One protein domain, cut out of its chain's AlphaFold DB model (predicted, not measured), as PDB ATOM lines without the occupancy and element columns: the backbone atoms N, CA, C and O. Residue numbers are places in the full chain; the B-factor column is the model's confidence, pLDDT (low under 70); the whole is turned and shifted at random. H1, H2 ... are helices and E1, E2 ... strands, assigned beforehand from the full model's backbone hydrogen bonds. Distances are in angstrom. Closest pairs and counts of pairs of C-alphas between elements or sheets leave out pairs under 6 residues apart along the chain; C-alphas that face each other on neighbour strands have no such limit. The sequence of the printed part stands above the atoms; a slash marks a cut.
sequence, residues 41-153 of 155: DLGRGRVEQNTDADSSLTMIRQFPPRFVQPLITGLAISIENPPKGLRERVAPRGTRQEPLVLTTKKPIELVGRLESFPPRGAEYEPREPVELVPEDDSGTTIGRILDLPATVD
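Overview. This is residues 41 to 153 of the 155 residues of an uncharacterized protein of Actinopolyspora mzabensis (UniProt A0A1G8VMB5). The model is a long rod made of one strongly twisted sheet built along a single long strand, E3: E1 and E2 lie end to end along one side of E3, and two rows of shorter strands, E4, E7, E8 and E5, E6, E9, spread from its other side. The short helix H1 is at one end of the rod, and the turn of the hairpin of E2 and E3 is at the other. The printed part has 113 residues, with one named helix and nine named strands in the order E1 E2 E3 H1 E4 E5 E6 E7 E8 E9. It is mostly strand, and the eight neighbour pairs of its branched sheet are antiparallel. The whole is loose, with a radius of gyration of the C-alphas of 17.5 A and spans of 62 by 25 by 21 A.

Along the chain. E1, residues 44 to 51, begins at C-alpha 44 (-43.551, -21.208, -18.452) and is 23.3 A long. E2 is residues 58 to 62. E3, residues 65 to 79, runs 43.3 A from C-alpha 65 (-20.371, -39.806, -49.178). H1 is residues 84 to 90, 10.1 A long. E4, residues 100 to 104, is 13.6 A long, and E5, residues 108 to 114, is 18.7 A long. E6 is residues 122 to 126, E7 residues 130 to 134 and E8 residues 143 to 145. E9, residues 150 to 152, ends at C-alpha 152 (-34.124, -32.872, -38.818).

Arrangement. The pairing along E3 is staggered. On one side, E1 is beside residues 73 to 79, with N 48 and O 76 2.9 A apart, and E2 is beside residues 65 to 68, with N 58 and O 68 at 2.8 A. On the other side, E4 is beside residues 74 to 79, with N 77 and O 102 at 2.7 A, and E5 is beside residues 66 to 74, with N 71 and O 110 at 2.8 A. E3 lies on one side of E4 and E7 on the other side, with N 103 and O 133 2.8 A apart; E4 lies on one side of E7 and the edge strand E8, which forms a hairpin with E7, on the other side, with N 132 and O 143 at 2.9 A. E3 lies on one side of E5 and E6, which forms a hairpin with E5, on the other side, with N 111 and O 125 at 2.8 A; E5 lies on one side of E6 and the edge strand E9 on the other side, with N 124 and O 150 at 3.0 A. These N and O pairs are within hydrogen-bond range. E4 and E5 meet only through their link, as do E6 and E7. E8 and E9 are apart. H1 is on the sheet but only grazes it, with its residues 86 to 90; the C-alphas of Val 90 and Pro 134 are 6.9 A apart, the closest of H1 and E7. In H1, 2 of 3 O i to N i+4 pairs are within hydrogen-bond range.

Size, cuts and confidence. The two C-alphas farthest apart, those of Phe 63 and Gly 94, are 62.2 A apart. The printed part has no cut, and no link is long. The mean pLDDT of the printed part is 73.6; 35 residues are under 70, among them 41 to 57 and 91 to 98, and E1 has a mean of 42.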
ATOM      1  N   ASP A  41     -36.737 -22.517 -10.502       40.44
ATOM      2  CA  ASP A  41     -37.835 -22.791 -11.430       40.44
ATOM      3  C   ASP A  41     -38.124 -21.530 -12.261       40.44
ATOM      4  O   ASP A  41     -38.335 -20.456 -11.691       40.44
ATOM      5  N   LEU A  42     -38.045 -21.623 -13.592       42.38
ATOM      6  CA  LEU A  42     -38.145 -20.470 -14.501       42.38
ATOM      7  C   LEU A  42     -39.569 -20.201 -15.026       42.38
ATOM      8  O   LEU A  42     -39.747 -19.317 -15.861       42.38
ATOM      9  N   GLY A  43     -40.589 -20.915 -14.538       44.97
ATOM     10  CA  GLY A  43     -41.983 -20.704 -14.946       44.97
ATOM     11  C   GLY A  43     -42.335 -21.366 -16.285       44.97
ATOM     12  O   GLY A  43     -41.876 -22.467 -16.572       44.97
ATOM     13  N   ARG A  44     -43.195 -20.738 -17.098       40.53
ATOM     14  CA  ARG A  44     -43.551 -21.208 -18.452       40.53
ATOM     15  C   ARG A  44     -42.831 -20.342 -19.484       40.53
ATOM     16  O   ARG A  44     -42.897 -19.119 -19.392       40.53
ATOM     17  N   GLY A  45     -42.145 -20.976 -20.430       35.78
ATOM     18  CA  GLY A  45     -41.450 -20.309 -21.526       35.78
ATOM     19  C   GLY A  45     -41.991 -20.782 -22.867       35.78
ATOM     20  O   GLY A  45     -42.118 -21.986 -23.078       35.78
ATOM     21  N   ARG A  46     -42.300 -19.853 -23.771       41.38
ATOM     22  CA  ARG A  46     -42.616 -20.171 -25.170       41.38
ATOM     23  C   ARG A  46     -41.397 -19.866 -26.027       41.38
ATOM     24  O   ARG A  46     -40.863 -18.767 -25.921       41.38
ATOM     25  N   VAL A  47     -40.972 -20.829 -26.840       38.72
ATOM     26  CA  VAL A  47     -39.857 -20.683 -27.784       38.72
ATOM     27  C   VAL A  47     -40.417 -20.625 -29.196       38.72
ATOM     28  O   VAL A  47     -41.135 -21.537 -29.600       38.72
ATOM     29  N   GLU A  48     -40.094 -19.569 -29.933       44.00
ATOM     30  CA  GLU A  48     -40.413 -19.429 -31.352       44.00
ATOM     31  C   GLU A  48     -39.137 -19.518 -32.188       44.00
ATOM     32  O   GLU A  48     -38.167 -18.811 -31.913       44.00
ATOM     33  N   GLN A  49     -39.143 -20.405 -33.185       37.34
ATOM     34  CA  GLN A  49     -38.031 -20.616 -34.111       37.34
ATOM     35  C   GLN A  49     -38.385 -20.089 -35.508       37.34
ATOM     36  O   GLN A  49     -39.412 -20.491 -36.056       37.34
ATOM     37  N   ASN A  50     -37.514 -19.250 -36.081       45.84
ATOM     38  CA  ASN A  50     -37.579 -18.779 -37.473       45.84
ATOM     39  C   ASN A  50     -36.375 -19.311 -38.261       45.84
ATOM     40  O   ASN A  50     -35.242 -19.125 -37.818       45.84
ATOM     41  N   THR A  51     -36.594 -19.965 -39.404       48.97
ATOM     42  CA  THR A  51     -35.527 -20.511 -40.271       48.97
ATOM     43  C   THR A  51     -35.401 -19.690 -41.557       48.97
ATOM     44  O   THR A  51     -36.411 -19.453 -42.225       48.97
ATOM     45  N   ASP A  52     -34.175 -19.275 -41.893       50.19
ATOM     46  CA  ASP A  52     -33.859 -18.443 -43.066       50.19
ATOM     47  C   ASP A  52     -33.342 -19.250 -44.277       50.19
ATOM     48  O   ASP A  52     -32.899 -20.398 -44.158       50.19
ATOM     49  N   ALA A  53     -33.400 -18.632 -45.465       44.12
ATOM     50  CA  ALA A  53     -33.176 -19.251 -46.780       44.12
ATOM     51  C   ALA A  53     -31.705 -19.565 -47.146       44.12
ATOM     52  O   ALA A  53     -31.458 -20.186 -48.178       44.12
ATOM     53  N   ASP A  54     -30.729 -19.206 -46.305       52.22
ATOM     54  CA  ASP A  54     -29.282 -19.374 -46.566       52.22
ATOM     55  C   ASP A  54     -28.736 -20.783 -46.240       52.22
ATOM     56  O   ASP A  54     -27.527 -21.017 -46.151       52.22
ATOM     57  N   SER A  55     -29.626 -21.756 -46.055       54.84
ATOM     58  CA  SER A  55     -29.262 -23.142 -45.755       54.84
ATOM     59  C   SER A  55     -28.666 -23.830 -46.995       54.84
ATOM     60  O   SER A  55     -29.378 -24.092 -47.963       54.84
ATOM     61  N   SER A  56     -27.365 -24.149 -46.982       63.59
ATOM     62  CA  SER A  56     -26.654 -24.780 -48.114       63.59
ATOM     63  C   SER A  56     -26.203 -26.209 -47.790       63.59
ATOM     64  O   SER A  56     -25.942 -26.533 -46.639       63.59
ATOM     65  N   LEU A  57     -26.105 -27.092 -48.792       67.94
ATOM     66  CA  LEU A  57     -25.595 -28.462 -48.632       67.94
ATOM     67  C   LEU A  57     -24.257 -28.600 -49.359       67.94
ATOM     68  O   LEU A  57     -24.189 -28.461 -50.579       67.94
ATOM     69  N   THR A  58     -23.196 -28.924 -48.623       70.88
ATOM     70  CA  THR A  58     -21.851 -29.115 -49.179       70.88
ATOM     71  C   THR A  58     -21.432 -30.575 -49.077       70.88
ATOM     72  O   THR A  58     -21.368 -31.119 -47.980       70.88
ATOM     73  N   MET A  59     -21.085 -31.217 -50.195       70.00
ATOM     74  CA  MET A  59     -20.458 -32.544 -50.181       70.00
ATOM     75  C   MET A  59     -18.952 -32.403 -49.919       70.00
ATOM     76  O   MET A  59     -18.234 -31.802 -50.711       70.00
ATOM     77  N   ILE A  60     -18.468 -32.979 -48.819       73.50
ATOM     78  CA  ILE A  60     -17.053 -32.926 -48.409       73.50
ATOM     79  C   ILE A  60     -16.284 -34.211 -48.743       73.50
ATOM     80  O   ILE A  60     -15.056 -34.240 -48.691       73.50
ATOM     81  N   ARG A  61     -16.994 -35.298 -49.064       56.78
ATOM     82  CA  ARG A  61     -16.410 -36.576 -49.484       56.78
ATOM     83  C   ARG A  61     -17.374 -37.284 -50.421       56.78
ATOM     84  O   ARG A  61     -18.565 -37.306 -50.142       56.78
ATOM     85  N   GLN A  62     -16.853 -37.887 -51.487       58.28
ATOM     86  CA  GLN A  62     -17.666 -38.591 -52.481       58.28
ATOM     87  C   GLN A  62     -17.860 -40.084 -52.155       58.28
ATOM     88  O   GLN A  62     -18.929 -40.624 -52.424       58.28
ATOM     89  N   PHE A  63     -16.864 -40.756 -51.552       68.12
ATOM     90  CA  PHE A  63     -16.986 -42.171 -51.175       68.12
ATOM     91  C   PHE A  63     -16.197 -42.569 -49.900       68.12
ATOM     92  O   PHE A  63     -14.974 -42.372 -49.838       68.12
ATOM     93  N   PRO A  64     -16.870 -43.152 -48.885       71.06
ATOM     94  CA  PRO A  64     -18.306 -43.004 -48.638       71.06
ATOM     95  C   PRO A  64     -18.710 -41.518 -48.612       71.06
ATOM     96  O   PRO A  64     -17.892 -40.676 -48.216       71.06
ATOM     97  N   PRO A  65     -19.921 -41.183 -49.081       65.56
ATOM     98  CA  PRO A  65     -20.371 -39.806 -49.178       65.56
ATOM     99  C   PRO A  65     -20.444 -39.148 -47.797       65.56
ATOM    100  O   PRO A  65     -20.823 -39.779 -46.812       65.56
ATOM    101  N   ARG A  66     -20.047 -37.878 -47.716       74.44
ATOM    102  CA  ARG A  66     -20.206 -37.052 -46.514       74.44
ATOM    103  C   ARG A  66     -20.606 -35.647 -46.904       74.44
ATOM    104  O   ARG A  66     -20.047 -35.095 -47.855       74.44
ATOM    105  N   PHE A  67     -21.497 -35.062 -46.121       75.94
ATOM    106  CA  PHE A  67     -22.004 -33.721 -46.339       75.94
ATOM    107  C   PHE A  67     -21.909 -32.877 -45.073       75.94
ATOM    108  O   PHE A  67     -21.889 -33.389 -43.953       75.94
ATOM    109  N   VAL A  68     -21.860 -31.569 -45.272       80.12
ATOM    110  CA  VAL A  68     -22.001 -30.555 -44.235       80.12
ATOM    111  C   VAL A  68     -23.141 -29.644 -44.651       80.12
ATOM    112  O   VAL A  68     -23.172 -29.184 -45.795       80.12
ATOM    113  N   GLN A  69     -24.066 -29.399 -43.732       78.69
ATOM    114  CA  GLN A  69     -25.202 -28.517 -43.960       78.69
ATOM    115  C   GLN A  69     -25.318 -27.496 -42.822       78.69
ATOM    116  O   GLN A  69     -25.668 -27.895 -41.709       78.69
ATOM    117  N   PRO A  70     -25.038 -26.203 -43.064       80.62
ATOM    118  CA  PRO A  70     -25.478 -25.129 -42.184       80.62
ATOM    119  C   PRO A  70     -26.992 -24.884 -42.305       80.62
ATOM    120  O   PRO A  70     -27.540 -24.843 -43.407       80.62
ATOM    121  N   LEU A  71     -27.647 -24.677 -41.164       79.75
ATOM    122  CA  LEU A  71     -29.003 -24.151 -41.019       79.75
ATOM    123  C   LEU A  71     -28.932 -22.883 -40.171       79.75
ATOM    124  O   LEU A  71     -28.367 -22.903 -39.079       79.75
ATOM    125  N   ILE A  72     -29.513 -21.788 -40.656       82.38
ATOM    126  CA  ILE A  72     -29.519 -20.509 -39.940       82.38
ATOM    127  C   ILE A  72     -30.900 -20.274 -39.337       82.38
ATOM    128  O   ILE A  72     -31.921 -20.377 -40.025       82.38
ATOM    129  N   THR A  73     -30.946 -19.981 -38.038       82.56
ATOM    130  CA  THR A  73     -32.208 -19.799 -37.322       82.56
ATOM    131  C   THR A  73     -32.122 -18.772 -36.195       82.56
ATOM    132  O   THR A  73     -31.074 -18.596 -35.590       82.56
ATOM    133  N   GLY A  74     -33.220 -18.084 -35.892       83.50
ATOM    134  CA  GLY A  74     -33.348 -17.231 -34.706       83.50
ATOM    135  C   GLY A  74     -34.285 -17.853 -33.675       83.50
ATOM    136  O   GLY A  74     -35.226 -18.556 -34.052       83.50
ATOM    137  N   LEU A  75     -34.051 -17.568 -32.389       84.75
ATOM    138  CA  LEU A  75     -34.977 -17.925 -31.309       84.75
ATOM    139  C   LEU A  75     -35.509 -16.675 -30.614       84.75
ATOM    140  O   LEU A  75     -34.745 -15.751 -30.327       84.75
ATOM    141  N   ALA A  76     -36.795 -16.709 -30.273       86.38
ATOM    142  CA  ALA A  76     -37.424 -15.795 -29.329       86.38
ATOM    143  C   ALA A  76     -38.017 -16.595 -28.159       86.38
ATOM    144  O   ALA A  76     -38.741 -17.567 -28.369       86.38
ATOM    145  N   ILE A  77     -37.693 -16.206 -26.926       85.75
ATOM    146  CA  ILE A  77     -38.148 -16.836 -25.686       85.75
ATOM    147  C   ILE A  77     -38.975 -15.823 -24.907       85.75
ATOM    148  O   ILE A  77     -38.448 -14.818 -24.436       85.75
ATOM    149  N   SER A  78     -40.257 -16.111 -24.728       86.19
ATOM    150  CA  SER A  78     -41.171 -15.278 -23.948       86.19
ATOM    151  C   SER A  78     -41.330 -15.834 -22.531       86.19
ATOM    152  O   SER A  78     -41.664 -17.009 -22.365       86.19
ATOM    153  N   ILE A  79     -41.076 -15.007 -21.512       82.31
ATOM    154  CA  ILE A  79     -41.157 -15.355 -20.087       82.31
ATOM    155  C   ILE A  79     -42.230 -14.480 -19.432       82.31
ATOM    156  O   ILE A  79     -42.011 -13.293 -19.199       82.31
ATOM    157  N   GLU A  80     -43.385 -15.056 -19.098       80.38
ATOM    158  CA  GLU A  80     -44.525 -14.301 -18.545       80.38
ATOM    159  C   GLU A  80     -44.257 -13.740 -17.142       80.38
ATOM    160  O   GLU A  80     -44.639 -12.616 -16.848       80.38
ATOM    161  N   ASN A  81     -43.563 -14.489 -16.279       79.44
ATOM    162  CA  ASN A  81     -43.293 -14.103 -14.888       79.44
ATOM    163  C   ASN A  81     -41.791 -14.194 -14.567       79.44
ATOM    164  O   ASN A  81     -41.359 -15.094 -13.838       79.44
ATOM    165  N   PRO A  82     -40.956 -13.301 -15.126       79.25
ATOM    166  CA  PRO A  82     -39.508 -13.386 -14.977       79.25
ATOM    167  C   PRO A  82     -39.069 -13.164 -13.516       79.25
ATOM    168  O   PRO A  82     -39.628 -12.306 -12.822       79.25
ATOM    169  N   PRO A  83     -38.032 -13.875 -13.026       80.44
ATOM    170  CA  PRO A  83     -37.501 -13.678 -11.677       80.44
ATOM    171  C   PRO A  83     -37.100 -12.219 -11.419       80.44
ATOM    172  O   PRO A  83     -36.504 -11.577 -12.281       80.44
ATOM    173  N   LYS A  84     -37.349 -11.703 -10.207       77.69
ATOM    174  CA  LYS A  84     -37.097 -10.290  -9.850       77.69
ATOM    175  C   LYS A  84     -35.679  -9.810 -10.201       77.69
ATOM    176  O   LYS A  84     -35.529  -8.765 -10.819       77.69
ATOM    177  N   GLY A  85     -34.657 -10.608  -9.883       78.25
ATOM    178  CA  GLY A  85     -33.264 -10.270 -10.200       78.25
ATOM    179  C   GLY A  85     -32.934 -10.304 -11.696       78.25
ATOM    180  O   GLY A  85     -32.008  -9.626 -12.123       78.25
ATOM    181  N   LEU A  86     -33.687 -11.061 -12.505       78.31
ATOM    182  CA  LEU A  86     -33.584 -10.967 -13.961       78.31
ATOM    183  C   LEU A  86     -34.213  -9.651 -14.418       78.31
ATOM    184  O   LEU A  86     -33.536  -8.883 -15.081       78.31
ATOM    185  N   ARG A  87     -35.435  -9.334 -13.966       75.69
ATOM    186  CA  ARG A  87     -36.149  -8.086 -14.310       75.69
ATOM    187  C   ARG A  87     -35.337  -6.830 -14.034       75.69
ATOM    188  O   ARG A  87     -35.245  -5.975 -14.901       75.69
ATOM    189  N   GLU A  88     -34.736  -6.734 -12.852       77.50
ATOM    190  CA  GLU A  88     -33.936  -5.571 -12.447       77.50
ATOM    191  C   GLU A  88     -32.723  -5.336 -13.358       77.50
ATOM    192  O   GLU A  88     -32.306  -4.192 -13.522       77.50
ATOM    193  N   ARG A  89     -32.180  -6.395 -13.978       76.44
ATOM    194  CA  ARG A  89     -31.063  -6.294 -14.929       76.44
ATOM    195  C   ARG A  89     -31.492  -5.825 -16.314       76.44
ATOM    196  O   ARG A  89     -30.660  -5.266 -17.014       76.44
ATOM    197  N   VAL A  90     -32.739  -6.091 -16.709       75.19
ATOM    198  CA  VAL A  90     -33.233  -5.810 -18.066       75.19
ATOM    199  C   VAL A  90     -34.040  -4.525 -18.164       75.19
ATOM    200  O   VAL A  90     -33.962  -3.821 -19.158       75.19
ATOM    201  N   ALA A  91     -34.815  -4.218 -17.129       67.88
ATOM    202  CA  ALA A  91     -35.694  -3.060 -17.084       67.88
ATOM    203  C   ALA A  91     -35.531  -2.362 -15.724       67.88
ATOM    204  O   ALA A  91     -36.289  -2.623 -14.778       67.88
ATOM    205  N   PRO A  92     -34.521  -1.487 -15.571       57.81
ATOM    206  CA  PRO A  92     -34.333  -0.742 -14.341       57.81
ATOM    207  C   PRO A  92     -35.435   0.323 -14.204       57.81
ATOM    208  O   PRO A  92     -35.338   1.412 -14.752       57.81
ATOM    209  N   ARG A  93     -36.443   0.002 -13.378       52.84
ATOM    210  CA  ARG A  93     -37.539   0.862 -12.875       52.84
ATOM    211  C   ARG A  93     -38.679   1.168 -13.864       52.84
ATOM    212  O   ARG A  93     -38.513   1.859 -14.855       52.84
ATOM    213  N   GLY A  94     -39.897   0.788 -13.463       53.62
ATOM    214  CA  GLY A  94     -41.145   1.436 -13.898       53.62
ATOM    215  C   GLY A  94     -41.961   0.722 -14.976       53.62
ATOM    216  O   GLY A  94     -43.178   0.894 -15.000       53.62
ATOM    217  N   THR A  95     -41.366  -0.131 -15.805       57.81
ATOM    218  CA  THR A  95     -42.100  -0.873 -16.838       57.81
ATOM    219  C   THR A  95     -42.429  -2.293 -16.371       57.81
ATOM    220  O   THR A  95     -41.567  -3.159 -16.228       57.81
ATOM    221  N   ARG A  96     -43.720  -2.570 -16.138       59.47
ATOM    222  CA  ARG A  96     -44.248  -3.945 -16.159       59.47
ATOM    223  C   ARG A  96     -44.266  -4.420 -17.619       59.47
ATOM    224  O   ARG A  96     -45.322  -4.468 -18.232       59.47
ATOM    225  N   GLN A  97     -43.103  -4.712 -18.191       60.66
ATOM    226  CA  GLN A  97     -43.012  -5.428 -19.465       60.66
ATOM    227  C   GLN A  97     -43.039  -6.922 -19.147       60.66
ATOM    228  O   GLN A  97     -42.016  -7.559 -18.912       60.66
ATOM    229  N   GLU A  98     -44.253  -7.437 -18.981       66.94
ATOM    230  CA  GLU A  98     -44.520  -8.864 -19.106       66.94
ATOM    231  C   GLU A  98     -45.243  -9.080 -20.439       66.94
ATOM    232  O   GLU A  98     -46.151  -8.306 -20.754       66.94
ATOM    233  N   PRO A  99     -44.866 -10.112 -21.205       79.25
ATOM    234  CA  PRO A  99     -43.757 -11.029 -20.940       79.25
ATOM    235  C   PRO A  99     -42.378 -10.388 -21.198       79.25
ATOM    236  O   PRO A  99     -42.241  -9.497 -22.029       79.25
ATOM    237  N   LEU A 100     -41.340 -10.865 -20.501       83.31
ATOM    238  CA  LEU A 100     -39.951 -10.577 -20.869       83.31
ATOM    239  C   LEU A 100     -39.598 -11.421 -22.095       83.31
ATOM    240  O   LEU A 100     -39.602 -12.651 -22.004       83.31
ATOM    241  N   VAL A 101     -39.276 -10.768 -23.209       87.44
ATOM    242  CA  VAL A 101     -38.886 -11.435 -24.456       87.44
ATOM    243  C   VAL A 101     -37.372 -11.394 -24.614       87.44
ATOM    244  O   VAL A 101     -36.747 -10.333 -24.552       87.44
ATOM    245  N   LEU A 102     -36.780 -12.575 -24.783       88.56
ATOM    246  CA  LEU A 102     -35.357 -12.759 -25.040       88.56
ATOM    247  C   LEU A 102     -35.165 -13.262 -26.456       88.56
ATOM    248  O   LEU A 102     -35.788 -14.244 -26.844       88.56
ATOM    249  N   THR A 103     -34.265 -12.649 -27.202       90.44
ATOM    250  CA  THR A 103     -33.944 -13.044 -28.568       90.44
ATOM    251  C   THR A 103     -32.488 -13.464 -28.679       90.44
ATOM    252  O   THR A 103     -31.643 -13.156 -27.833       90.44
ATOM    253  N   THR A 104     -32.171 -14.225 -29.718       90.81
ATOM    254  CA  THR A 104     -30.785 -14.563 -30.043       90.81
ATOM    255  C   THR A 104     -30.040 -13.322 -30.513       90.81
ATOM    256  O   THR A 104     -30.462 -12.673 -31.468       90.81
ATOM    257  N   LYS A 105     -28.894 -13.022 -29.891       90.62
ATOM    258  CA  LYS A 105     -28.055 -11.857 -30.229       90.62
ATOM    259  C   LYS A 105     -27.586 -11.850 -31.682       90.62
ATOM    260  O   LYS A 105     -27.388 -10.797 -32.280       90.62
ATOM    261  N   LYS A 106     -27.348 -13.043 -32.217       90.06
ATOM    262  CA  LYS A 106     -27.024 -13.317 -33.614       90.06
ATOM    263  C   LYS A 106     -27.837 -14.533 -34.053       90.06
ATOM    264  O   LYS A 106     -28.136 -15.365 -33.193       90.06
ATOM    265  N   PRO A 107     -28.153 -14.673 -35.350       86.88
ATOM    266  CA  PRO A 107     -28.696 -15.917 -35.872       86.88
ATOM    267  C   PRO A 107     -27.819 -17.110 -35.467       86.88
ATOM    268  O   PRO A 107     -26.591 -17.041 -35.512       86.88
ATOM    269  N   ILE A 108     -28.460 -18.189 -35.039       87.69
ATOM    270  CA  ILE A 108     -27.837 -19.461 -34.693       87.69
ATOM    271  C   ILE A 108     -27.492 -20.179 -35.991       87.69
ATOM    272  O   ILE A 108     -28.378 -20.485 -36.786       87.69
ATOM    273  N   GLU A 109     -26.214 -20.488 -36.174       86.50
ATOM    274  CA  GLU A 109     -25.747 -21.394 -37.218       86.50
ATOM    275  C   GLU A 109     -25.666 -22.811 -36.638       86.50
ATOM    276  O   GLU A 109     -24.799 -23.117 -35.816       86.50
ATOM    277  N   LEU A 110     -26.597 -23.668 -37.047       85.44
ATOM    278  CA  LEU A 110     -26.640 -25.086 -36.723       85.44
ATOM    279  C   LEU A 110     -25.952 -25.879 -37.835       85.44
ATOM    280  O   LEU A 110     -26.297 -25.728 -39.002       85.44
ATOM    281  N   VAL A 111     -24.997 -26.738 -37.498       86.81
ATOM    282  CA  VAL A 111     -24.211 -27.493 -38.480       86.81
ATOM    283  C   VAL A 111     -24.495 -28.981 -38.341       86.81
ATOM    284  O   VAL A 111     -24.171 -29.593 -37.327       86.81
ATOM    285  N   GLY A 112     -25.060 -29.565 -39.395       85.56
ATOM    286  CA  GLY A 112     -25.260 -31.005 -39.524       85.56
ATOM    287  C   GLY A 112     -24.108 -31.642 -40.294       85.56
ATOM    288  O   GLY A 112     -23.743 -31.180 -41.380       85.56
ATOM    289  N   ARG A 113     -23.530 -32.712 -39.742       87.62
ATOM    290  CA  ARG A 113     -22.529 -33.552 -40.420       87.62
ATOM    291  C   ARG A 113     -23.202 -34.845 -40.854       87.62
ATOM    292  O   ARG A 113     -23.495 -35.701 -40.029       87.62
ATOM    293  N   LEU A 114     -23.455 -34.975 -42.149       80.88
ATOM    294  CA  LEU A 114     -24.351 -35.993 -42.688       80.88
ATOM    295  C   LEU A 114     -23.567 -37.083 -43.416       80.88
ATOM    296  O   LEU A 114     -22.667 -36.796 -44.208       80.88
ATOM    297  N   GLU A 115     -23.952 -38.337 -43.204       83.00
ATOM    298  CA  GLU A 115     -23.420 -39.492 -43.948       83.00
ATOM    299  C   GLU A 115     -24.296 -39.871 -45.148       83.00
ATOM    300  O   GLU A 115     -23.869 -40.589 -46.050       83.00
ATOM    301  N   SER A 116     -25.528 -39.367 -45.185       73.50
ATOM    302  CA  SER A 116     -26.469 -39.581 -46.278       73.50
ATOM    303  C   SER A 116     -27.413 -38.389 -46.414       73.50
ATOM    304  O   SER A 116     -27.558 -37.585 -45.491       73.50
ATOM    305  N   PHE A 117     -28.021 -38.258 -47.590       68.06
ATOM    306  CA  PHE A 117     -29.057 -37.269 -47.860       68.06
ATOM    307  C   PHE A 117     -30.246 -37.983 -48.528       68.06
ATOM    308  O   PHE A 117     -30.001 -38.769 -49.450       68.06
ATOM    309  N   PRO A 118     -31.505 -37.755 -48.107       70.56
ATOM    310  CA  PRO A 118     -31.976 -36.758 -47.131       70.56
ATOM    311  C   PRO A 118     -31.513 -37.023 -45.681       70.56
ATOM    312  O   PRO A 118     -31.264 -38.176 -45.329       70.56
ATOM    313  N   PRO A 119     -31.376 -35.976 -44.839       69.38
ATOM    314  CA  PRO A 119     -30.736 -36.042 -43.523       69.38
ATOM    315  C   PRO A 119     -31.691 -36.585 -42.449       69.38
ATOM    316  O   PRO A 119     -32.025 -35.895 -41.494       69.38
ATOM    317  N   ARG A 120     -32.183 -37.813 -42.629       76.81
ATOM    318  CA  ARG A 120     -33.182 -38.422 -41.738       76.81
ATOM    319  C   ARG A 120     -32.606 -38.693 -40.355       76.81
ATOM    320  O   ARG A 120     -31.636 -39.438 -40.231       76.81
ATOM    321  N   GLY A 121     -33.223 -38.104 -39.333       76.44
ATOM    322  CA  GLY A 121     -32.763 -38.210 -37.951       76.44
ATOM    323  C   GLY A 121     -31.397 -37.563 -37.721       76.44
ATOM    324  O   GLY A 121     -30.728 -37.900 -36.749       76.44
ATOM    325  N   ALA A 122     -30.953 -36.680 -38.620       79.44
ATOM    326  CA  ALA A 122     -29.648 -36.059 -38.490       79.44
ATOM    327  C   ALA A 122     -29.646 -35.037 -37.354       79.44
ATOM    328  O   ALA A 122     -30.544 -34.196 -37.249       79.44
ATOM    329  N   GLU A 123     -28.604 -35.107 -36.536       85.06
ATOM    330  CA  GLU A 123     -28.353 -34.169 -35.451       85.06
ATOM    331  C   GLU A 123     -27.612 -32.940 -35.975       85.06
ATOM    332  O   GLU A 123     -26.707 -33.035 -36.815       85.06
ATOM    333  N   TYR A 124     -28.014 -31.778 -35.473       85.00
ATOM    334  CA  TYR A 124     -27.373 -30.507 -35.766       85.00
ATOM    335  C   TYR A 124     -26.904 -29.869 -34.470       85.00
ATOM    336  O   TYR A 124     -27.653 -29.794 -33.497       85.00
ATOM    337  N   GLU A 125     -25.679 -29.354 -34.493       86.88
ATOM    338  CA  GLU A 125     -25.071 -28.695 -33.342       86.88
ATOM    339  C   GLU A 125     -24.849 -27.207 -33.629       86.88
ATOM    340  O   GLU A 125     -24.466 -26.844 -34.747       86.88
ATOM    341  N   PRO A 126     -25.050 -26.318 -32.644       86.75
ATOM    342  CA  PRO A 126     -24.703 -24.915 -32.797       86.75
ATOM    343  C   PRO A 126     -23.189 -24.750 -32.957       86.75
ATOM    344  O   PRO A 126     -22.396 -25.276 -32.176       86.75
ATOM    345  N   ARG A 127     -22.778 -23.974 -33.964       85.38
ATOM    346  CA  ARG A 127     -21.363 -23.684 -34.238       85.38
ATOM    347  C   ARG A 127     -20.702 -22.857 -33.134       85.38
ATOM    348  O   ARG A 127     -19.510 -23.005 -32.877       85.38
ATOM    349  N   GLU A 128     -21.474 -21.976 -32.506       86.31
ATOM    350  CA  GLU A 128     -21.047 -21.091 -31.424       86.31
ATOM    351  C   GLU A 128     -22.069 -21.130 -30.276       86.31
ATOM    352  O   GLU A 128     -23.247 -21.410 -30.516       86.31
ATOM    353  N   PRO A 129     -21.665 -20.815 -29.028       85.94
ATOM    354  CA  PRO A 129     -22.607 -20.661 -27.927       85.94
ATOM    355  C   PRO A 129     -23.684 -19.626 -28.256       85.94
ATOM    356  O   PRO A 129     -23.387 -18.495 -28.643       85.94
ATOM    357  N   VAL A 130     -24.946 -19.990 -28.046       88.06
ATOM    358  CA  VAL A 130     -26.070 -19.111 -28.368       88.06
ATOM    359  C   VAL A 130     -26.252 -18.095 -27.247       88.06
ATOM    360  O   VAL A 130     -26.630 -18.451 -26.131       88.06
ATOM    361  N   GLU A 131     -25.991 -16.824 -27.538       90.75
ATOM    362  CA  GLU A 131     -26.207 -15.723 -26.600       90.75
ATOM    363  C   GLU A 131     -27.630 -15.171 -26.711       90.75
ATOM    364  O   GLU A 131     -28.129 -14.912 -27.808       90.75
ATOM    365  N   LEU A 132     -28.260 -14.950 -25.558       89.31
ATOM    366  CA  LEU A 132     -29.584 -14.353 -25.449       89.31
ATOM    367  C   LEU A 132     -29.474 -12.913 -24.959       89.31
ATOM    368  O   LEU A 132     -28.772 -12.624 -23.979       89.31
ATOM    369  N   VAL A 133     -30.198 -12.035 -25.637       90.94
ATOM    370  CA  VAL A 133     -30.329 -10.615 -25.327       90.94
ATOM    371  C   VAL A 133     -31.806 -10.263 -25.147       90.94
ATOM    372  O   VAL A 133     -32.674 -10.969 -25.656       90.94
ATOM    373  N   PRO A 134     -32.118  -9.211 -24.394       88.81
ATOM    374  CA  PRO A 134     -33.450  -8.617 -24.382       88.81
ATOM    375  C   PRO A 134     -33.849  -8.129 -25.777       88.81
ATOM    376  O   PRO A 134     -33.012  -7.586 -26.494       88.81
ATOM    377  N   GLU A 135     -35.124  -8.263 -26.140       85.06
ATOM    378  CA  GLU A 135     -35.636  -7.731 -27.414       85.06
ATOM    379  C   GLU A 135     -35.417  -6.210 -27.540       85.06
ATOM    380  O   GLU A 135     -34.993  -5.730 -28.590       85.06
ATOM    381  N   ASP A 136     -35.610  -5.478 -26.440       82.19
ATOM    382  CA  ASP A 136     -35.468  -4.017 -26.384       82.19
ATOM    383  C   ASP A 136     -34.005  -3.535 -26.221       82.19
ATOM    384  O   ASP A 136     -33.736  -2.338 -26.338       82.19
ATOM    385  N   ASP A 137     -33.047  -4.430 -25.936       82.19
ATOM    386  CA  ASP A 137     -31.628  -4.085 -25.739       82.19
ATOM    387  C   ASP A 137     -30.687  -5.203 -26.212       82.19
ATOM    388  O   ASP A 137     -30.340  -6.119 -25.470       82.19
ATOM    389  N   SER A 138     -30.163  -5.082 -27.432       80.12
ATOM    390  CA  SER A 138     -29.190  -6.034 -27.983       80.12
ATOM    391  C   SER A 138     -27.768  -5.906 -27.406       80.12
ATOM    392  O   SER A 138     -26.898  -6.723 -27.725       80.12
ATOM    393  N   GLY A 139     -27.483  -4.871 -26.607       81.75
ATOM    394  CA  GLY A 139     -26.159  -4.608 -26.036       81.75
ATOM    395  C   GLY A 139     -25.835  -5.482 -24.825       81.75
ATOM    396  O   GLY A 139     -24.667  -5.796 -24.577       81.75
ATOM    397  N   THR A 140     -26.863  -5.932 -24.104       83.19
ATOM    398  CA  THR A 140     -26.705  -6.662 -22.843       83.19
ATOM    399  C   THR A 140     -26.975  -8.152 -23.016       83.19
ATOM    400  O   THR A 140     -28.111  -8.596 -23.156       83.19
ATOM    401  N   THR A 141     -25.930  -8.975 -22.927       89.38
ATOM    402  CA  THR A 141     -26.092 -10.436 -22.883       89.38
ATOM    403  C   THR A 141     -26.537 -10.886 -21.494       89.38
ATOM    404  O   THR A 141     -25.855 -10.658 -20.494       89.38
ATOM    405  N   ILE A 142     -27.688 -11.554 -21.432       86.12
ATOM    406  CA  ILE A 142     -28.346 -11.924 -20.169       86.12
ATOM    407  C   ILE A 142     -28.409 -13.432 -19.938       86.12
ATOM    408  O   ILE A 142     -28.606 -13.866 -18.802       86.12
ATOM    409  N   GLY A 143     -28.201 -14.226 -20.987       85.38
ATOM    410  CA  GLY A 143     -28.213 -15.678 -20.910       85.38
ATOM    411  C   GLY A 143     -27.451 -16.326 -22.055       85.38
ATOM    412  O   GLY A 143     -27.098 -15.680 -23.042       85.38
ATOM    413  N   ARG A 144     -27.195 -17.624 -21.897       86.75
ATOM    414  CA  ARG A 144     -26.625 -18.481 -22.932       86.75
ATOM    415  C   ARG A 144     -27.379 -19.801 -22.967       86.75
ATOM    416  O   ARG A 144     -27.684 -20.342 -21.904       86.75
ATOM    417  N   ILE A 145     -27.655 -20.316 -24.161       78.50
ATOM    418  CA  ILE A 145     -28.119 -21.695 -24.331       78.50
ATOM    419  C   ILE A 145     -26.867 -22.560 -24.464       78.50
ATOM    420  O   ILE A 145     -26.044 -22.340 -25.351       78.50
ATOM    421  N   LEU A 146     -26.697 -23.482 -23.515       72.81
ATOM    422  CA  LEU A 146     -25.525 -24.358 -23.444       72.81
ATOM    423  C   LEU A 146     -25.650 -25.571 -24.365       72.81
ATOM    424  O   LEU A 146     -24.637 -26.090 -24.814       72.81
ATOM    425  N   ASP A 147     -26.881 -26.006 -24.616       69.88
ATOM    426  CA  ASP A 147     -27.193 -27.141 -25.468       69.88
ATOM    427  C   ASP A 147     -28.566 -26.915 -26.111       69.88
ATOM    428  O   ASP A 147     -29.522 -26.541 -25.419       69.88
ATOM    429  N   LEU A 148     -28.641 -27.074 -27.430       71.06
ATOM    430  CA  LEU A 148     -29.858 -26.910 -28.217       71.06
ATOM    431  C   LEU A 148     -30.035 -28.166 -29.077       71.06
ATOM    432  O   LEU A 148     -29.488 -28.215 -30.180       71.06
ATOM    433  N   PRO A 149     -30.783 -29.176 -28.599       68.62
ATOM    434  CA  PRO A 149     -31.009 -30.381 -29.381       68.62
ATOM    435  C   PRO A 149     -31.861 -30.041 -30.607       68.62
ATOM    436  O   PRO A 149     -32.996 -29.577 -30.475       68.62
ATOM    437  N   ALA A 150     -31.315 -30.281 -31.799       73.00
ATOM    438  CA  ALA A 150     -32.009 -30.108 -33.067       73.00
ATOM    439  C   ALA A 150     -31.855 -31.372 -33.921       73.00
ATOM    440  O   ALA A 150     -30.744 -31.773 -34.272       73.00
ATOM    441  N   THR A 151     -32.988 -31.980 -34.271       73.25
ATOM    442  CA  THR A 151     -33.056 -33.133 -35.172       73.25
ATOM    443  C   THR A 151     -33.892 -32.758 -36.380       73.25
ATOM    444  O   THR A 151     -35.003 -32.246 -36.232       73.25
ATOM    445  N   VAL A 152     -33.371 -33.027 -37.572       61.75
ATOM    446  CA  VAL A 152     -34.124 -32.872 -38.818       61.75
ATOM    447  C   VAL A 152     -34.607 -34.241 -39.270       61.75
ATOM    448  O   VAL A 152     -33.846 -35.207 -39.289       61.75
ATOM    449  N   ASP A 153     -35.880 -34.320 -39.641       67.81
ATOM    450  CA  ASP A 153     -36.437 -35.482 -40.320       67.81
ATOM    451  C   ASP A 153     -37.218 -35.027 -41.555       67.81
ATOM    452  O   ASP A 153     -37.960 -34.045 -41.509       67.81
TER     453      ASP A 153